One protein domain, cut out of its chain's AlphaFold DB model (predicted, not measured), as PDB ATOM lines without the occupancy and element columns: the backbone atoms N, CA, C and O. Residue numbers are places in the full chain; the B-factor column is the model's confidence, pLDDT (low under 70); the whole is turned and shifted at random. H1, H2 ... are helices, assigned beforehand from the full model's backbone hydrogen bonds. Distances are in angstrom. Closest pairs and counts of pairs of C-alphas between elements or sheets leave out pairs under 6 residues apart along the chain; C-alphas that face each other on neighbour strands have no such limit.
ATOM      1  N   THR A  95     189.769 216.419 358.203       74.88
ATOM      2  CA  THR A  95     189.890 217.491 357.208       74.88
ATOM      3  C   THR A  95     188.744 217.441 356.188       74.88
ATOM      4  O   THR A  95     188.658 218.315 355.327       74.88
ATOM      5  N   ASP A  96     187.863 216.436 356.264       81.88
ATOM      6  CA  ASP A  96     186.708 216.310 355.375       81.88
ATOM      7  C   ASP A  96     185.623 217.346 355.752       81.88
ATOM      8  O   ASP A  96     185.170 217.375 356.906       81.88
ATOM      9  N   PRO A  97     185.165 218.207 354.816       82.12
ATOM     10  CA  PRO A  97     184.059 219.130 355.069       82.12
ATOM     11  C   PRO A  97     182.775 218.436 355.557       82.12
ATOM     12  O   PRO A  97     182.001 219.063 356.288       82.12
ATOM     13  N   ALA A  98     182.541 217.167 355.201       80.31
ATOM     14  CA  ALA A  98     181.385 216.397 355.659       80.31
ATOM     15  C   ALA A  98     181.462 216.051 357.158       80.31
ATOM     16  O   ALA A  98     180.494 216.265 357.895       80.31
ATOM     17  N   ASP A  99     182.626 215.609 357.636       82.00
ATOM     18  CA  ASP A  99     182.851 215.293 359.052       82.00
ATOM     19  C   ASP A  99     182.813 216.557 359.916       82.00
ATOM     20  O   ASP A  99     182.167 216.598 360.969       82.00
ATOM     21  N   LEU A 100     183.428 217.642 359.435       86.31
ATOM     22  CA  LEU A 100     183.375 218.947 360.096       86.31
ATOM     23  C   LEU A 100     181.938 219.474 360.195       86.31
ATOM     24  O   LEU A 100     181.571 220.078 361.208       86.31
ATOM     25  N   ARG A 101     181.100 219.217 359.181       88.00
ATOM     26  CA  ARG A 101     179.673 219.568 359.202       88.00
ATOM     27  C   ARG A 101     178.926 218.775 360.271       88.00
ATOM     28  O   ARG A 101     178.138 219.369 361.007       88.00
ATOM     29  N   ALA A 102     179.167 217.468 360.378       85.25
ATOM     30  CA  ALA A 102     178.529 216.621 361.386       85.25
ATOM     31  C   ALA A 102     178.871 217.085 362.814       85.25
ATOM     32  O   ALA A 102     177.979 217.252 363.651       85.25
ATOM     33  N   VAL A 103     180.143 217.404 363.066       88.75
ATOM     34  CA  VAL A 103     180.606 217.942 364.356       88.75
ATOM     35  C   VAL A 103     180.008 219.326 364.640       88.75
ATOM     36  O   VAL A 103     179.551 219.587 365.757       88.75
ATOM     37  N   ALA A 104     179.957 220.213 363.641       89.25
ATOM     38  CA  ALA A 104     179.354 221.539 363.780       89.25
ATOM     39  C   ALA A 104     177.846 221.466 364.079       89.25
ATOM     40  O   ALA A 104     177.359 222.218 364.923       89.25
ATOM     41  N   MET A 105     177.121 220.530 363.458       91.06
ATOM     42  CA  MET A 105     175.699 220.281 363.727       91.06
ATOM     43  C   MET A 105     175.453 219.754 365.144       91.06
ATOM     44  O   MET A 105     174.542 220.228 365.823       91.06
ATOM     45  N   ALA A 106     176.281 218.824 365.624       90.75
ATOM     46  CA  ALA A 106     176.183 218.320 366.994       90.75
ATOM     47  C   ALA A 106     176.424 219.437 368.028       90.75
ATOM     48  O   ALA A 106     175.693 219.552 369.015       90.75
ATOM     49  N   ARG A 107     177.404 220.317 367.776       90.56
ATOM     50  CA  ARG A 107     177.658 221.498 368.617       90.56
ATOM     51  C   ARG A 107     176.537 222.531 368.540       90.56
ATOM     52  O   ARG A 107     176.192 223.097 369.571       90.56
ATOM     53  N   LEU A 108     175.941 222.739 367.365       94.25
ATOM     54  CA  LEU A 108     174.797 223.638 367.190       94.25
ATOM     55  C   LEU A 108     173.608 223.168 368.033       94.25
ATOM     56  O   LEU A 108     173.037 223.959 368.779       94.25
ATOM     57  N   ALA A 109     173.282 221.875 367.970       91.31
ATOM     58  CA  ALA A 109     172.215 221.287 368.774       91.31
ATOM     59  C   ALA A 109     172.460 221.484 370.280       91.31
ATOM     60  O   ALA A 109     171.536 221.822 371.020       91.31
ATOM     61  N   ARG A 110     173.715 221.346 370.729       90.31
ATOM     62  CA  ARG A 110     174.092 221.591 372.126       90.31
ATOM     63  C   ARG A 110     173.997 223.071 372.513       90.31
ATOM     64  O   ARG A 110     173.465 223.381 373.570       90.31
ATOM     65  N   ALA A 111     174.450 223.983 371.654       91.31
ATOM     66  CA  ALA A 111     174.365 225.424 371.895       91.31
ATOM     67  C   ALA A 111     172.909 225.914 371.994       91.31
ATOM     68  O   ALA A 111     172.599 226.714 372.874       91.31
ATOM     69  N   ILE A 112     172.012 225.387 371.150       92.94
ATOM     70  CA  ILE A 112     170.570 225.674 371.208       92.94
ATOM     71  C   ILE A 112     169.968 225.151 372.515       92.94
ATOM     72  O   ILE A 112     169.234 225.874 373.183       92.94
ATOM     73  N   HIS A 113     170.300 223.915 372.897       91.69
ATOM     74  CA  HIS A 113     169.828 223.326 374.150       91.69
ATOM     75  C   HIS A 113     170.266 224.145 375.378       91.69
ATOM     76  O   HIS A 113     169.490 224.323 376.312       91.69
ATOM     77  N   ASP A 114     171.491 224.670 375.364       90.81
ATOM     78  CA  ASP A 114     172.070 225.425 376.478       90.81
ATOM     79  C   ASP A 114     171.733 226.936 376.438       90.81
ATOM     80  O   ASP A 114     172.237 227.693 377.267       90.81
ATOM     81  N   GLY A 115     170.919 227.403 375.477       91.44
ATOM     82  CA  GLY A 115     170.508 228.812 375.360       91.44
ATOM     83  C   GLY A 115     171.610 229.781 374.903       91.44
ATOM     84  O   GLY A 115     171.521 230.982 375.146       91.44
ATOM     85  N   ARG A 116     172.668 229.286 374.251       93.56
ATOM     86  CA  ARG A 116     173.806 230.091 373.770       93.56
ATOM     87  C   ARG A 116     173.546 230.627 372.358       93.56
ATOM     88  O   ARG A 116     174.072 230.105 371.374       93.56
ATOM     89  N   GLU A 117     172.729 231.673 372.261       92.50
ATOM     90  CA  GLU A 117     172.216 232.214 370.987       92.50
ATOM     91  C   GLU A 117     173.319 232.696 370.023       92.50
ATOM     92  O   GLU A 117     173.305 232.347 368.840       92.50
ATOM     93  N   ASP A 118     174.328 233.416 370.522       92.44
ATOM     94  CA  ASP A 118     175.443 233.917 369.699       92.44
ATOM     95  C   ASP A 118     176.285 232.791 369.086       92.44
ATOM     96  O   ASP A 118     176.775 232.885 367.955       92.44
ATOM     97  N   GLU A 119     176.474 231.710 369.839       91.12
ATOM     98  CA  GLU A 119     177.227 230.543 369.392       91.12
ATOM     99  C   GLU A 119     176.422 229.733 368.379       91.12
ATOM    100  O   GLU A 119     176.972 229.321 367.355       91.12
ATOM    101  N   ALA A 120     175.114 229.588 368.610       92.12
ATOM    102  CA  ALA A 120     174.213 228.967 367.655       92.12
ATOM    103  C   ALA A 120     174.263 229.699 366.305       92.12
ATOM    104  O   ALA A 120     174.530 229.064 365.290       92.12
ATOM    105  N   LEU A 121     174.142 231.032 366.277       93.38
ATOM    106  CA  LEU A 121     174.211 231.818 365.035       93.38
ATOM    107  C   LEU A 121     175.538 231.638 364.277       93.38
ATOM    108  O   LEU A 121     175.551 231.516 363.047       93.38
ATOM    109  N   ARG A 122     176.671 231.591 364.988       93.75
ATOM    110  CA  ARG A 122     177.986 231.337 364.375       93.75
ATOM    111  C   ARG A 122     178.075 229.928 363.793       93.75
ATOM    112  O   ARG A 122     178.580 229.762 362.682       93.75
ATOM    113  N   LEU A 123     177.561 228.930 364.511       93.62
ATOM    114  CA  LEU A 123     177.558 227.534 364.078       93.62
ATOM    115  C   LEU A 123     176.630 227.303 362.880       93.62
ATOM    116  O   LEU A 123     177.017 226.587 361.961       93.62
ATOM    117  N   THR A 124     175.477 227.971 362.806       93.81
ATOM    118  CA  THR A 124     174.587 227.899 361.635       93.81
ATOM    119  C   THR A 124     175.281 228.411 360.372       93.81
ATOM    120  O   THR A 124     175.241 227.764 359.326       93.81
ATOM    121  N   ASN A 125     175.991 229.540 360.477       92.62
ATOM    122  CA  ASN A 125     176.773 230.093 359.368       92.62
ATOM    123  C   ASN A 125     177.922 229.163 358.944       92.62
ATOM    124  O   ASN A 125     178.228 229.056 357.756       92.62
ATOM    125  N   LEU A 126     178.562 228.486 359.902       92.56
ATOM    126  CA  LEU A 126     179.609 227.505 359.621       92.56
ATOM    127  C   LEU A 126     179.046 226.280 358.884       92.56
ATOM    128  O   LEU A 126     179.606 225.882 357.867       92.56
ATOM    129  N   VAL A 127     177.914 225.734 359.337       93.06
ATOM    130  CA  VAL A 127     177.236 224.594 358.695       93.06
ATOM    131  C   VAL A 127     176.874 224.912 357.245       93.06
ATOM    132  O   VAL A 127     177.159 224.107 356.364       93.06
ATOM    133  N   GLN A 128     176.325 226.099 356.970       89.94
ATOM    134  CA  GLN A 128     175.982 226.512 355.603       89.94
ATOM    135  C   GLN A 128     177.210 226.646 354.694       89.94
ATOM    136  O   GLN A 128     177.149 226.326 353.507       89.94
ATOM    137  N   LYS A 129     178.343 227.121 355.229       89.94
ATOM    138  CA  LYS A 129     179.601 227.191 354.472       89.94
ATOM    139  C   LYS A 129     180.151 225.798 354.176       89.94
ATOM    140  O   LYS A 129     180.570 225.553 353.051       89.94
ATOM    141  N   LEU A 130     180.110 224.893 355.153       88.31
ATOM    142  CA  LEU A 130     180.562 223.508 354.988       88.31
ATOM    143  C   LEU A 130     179.657 222.719 354.036       88.31
ATOM    144  O   LEU A 130     180.152 221.941 353.234       88.31
ATOM    145  N   GLU A 131     178.349 222.975 354.043       85.69
ATOM    146  CA  GLU A 131     177.396 222.388 353.094       85.69
ATOM    147  C   GLU A 131     177.679 222.777 351.638       85.69
ATOM    148  O   GLU A 131     177.506 221.953 350.749       85.69
ATOM    149  N   ARG A 132     178.162 223.999 351.391       85.00
ATOM    150  CA  ARG A 132     178.582 224.438 350.048       85.00
ATOM    151  C   ARG A 132     179.920 223.844 349.606       85.00
ATOM    152  O   ARG A 132     180.194 223.826 348.411       85.00
ATOM    153  N   LEU A 133     180.761 223.440 350.558       82.06
ATOM    154  CA  LEU A 133     182.079 222.847 350.310       82.06
ATOM    155  C   LEU A 133     182.026 221.319 350.215       82.06
ATOM    156  O   LEU A 133     182.916 220.720 349.617       82.06
ATOM    157  N   ALA A 134     181.006 220.693 350.803       75.06
ATOM    158  CA  ALA A 134     180.777 219.268 350.667       75.06
ATOM    159  C   ALA A 134     180.387 218.948 349.213       75.06
ATOM    160  O   ALA A 134     179.543 219.648 348.639       75.06
ATOM    161  N   PRO A 135     180.977 217.906 348.598       65.44
ATOM    162  CA  PRO A 135     180.531 217.459 347.291       65.44
ATOM    163  C   PRO A 135     179.039 217.099 347.373       65.44
ATOM    164  O   PRO A 135     178.604 216.541 348.387       65.44
ATOM    165  N   PRO A 136     178.232 217.420 346.341       61.66
ATOM    166  CA  PRO A 136     176.854 216.956 346.303       61.66
ATOM    167  C   PRO A 136     176.864 215.433 346.472       61.66
ATOM    168  O   PRO A 136     177.752 214.780 345.909       61.66
ATOM    169  N   PRO A 137     175.930 214.855 347.253       55.09
ATOM    170  CA  PRO A 137     175.847 213.409 347.363       55.09
ATOM    171  C   PRO A 137     175.794 212.851 345.946       55.09
ATOM    172  O   PRO A 137     175.020 213.352 345.125       55.09
TER     173      PRO A 137
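This is residues 95 to 137 of the 257 residues of an uncharacterized protein of Caulobacter sp. Root1455 (UniProt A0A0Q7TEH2). This is a helical hairpin: two helices of equal residue count, H1 and H2, side by side and running opposite ways, joined at one end by a tight turn of three residues. At the other end lie both ends of the printed part, a short lead of two residues before H1 and a tail of four residues, 134 to 137, after H2. The printed part has 43 residues with two named helices, H1 then H2, and no named strand; the class is all helix. It is only just compact, close to loose, with a radius of gyration of the C-alphas of 10.6 A, and its outline is elongated, spanning 32 by 17 by 14 A.

The printed part begins at Thr 95, with its C-alpha at (189.890, 217.491, 357.208). H1 holds residues 97 to 113 and is 24.2 A long from first to last C-alpha, beginning at C-alpha 97 at (184.059, 219.130, 355.069). H2 holds residues 117 to 133, is 24.7 A long, and ends at C-alpha 133 at (182.079, 222.847, 350.310).

H1 and H2 form a helical hairpin, two successive helices that touch and run opposite ways. They touch with 25 pairs of C-alphas within 8 A. Their closest C-alphas are those of Leu 108 and Ala 120, 5.4 A apart. Their lines stand at a shallow tilt of 19 degrees, and their centres are 8.6 A apart. In H1 and H2 every O i to N i+4 pair is within hydrogen-bond range.

The two C-alphas farthest apart are those of Gly 115 and Pro 137, at 32.4 A. The C-alphas of Thr 95 and Pro 137, the first and last printed, are 17.6 A apart. The printed part has no cut, and the link from H1 to H2 is tight. The mean pLDDT of the printed part is 86.9, and residues 135 to 137 are under 70.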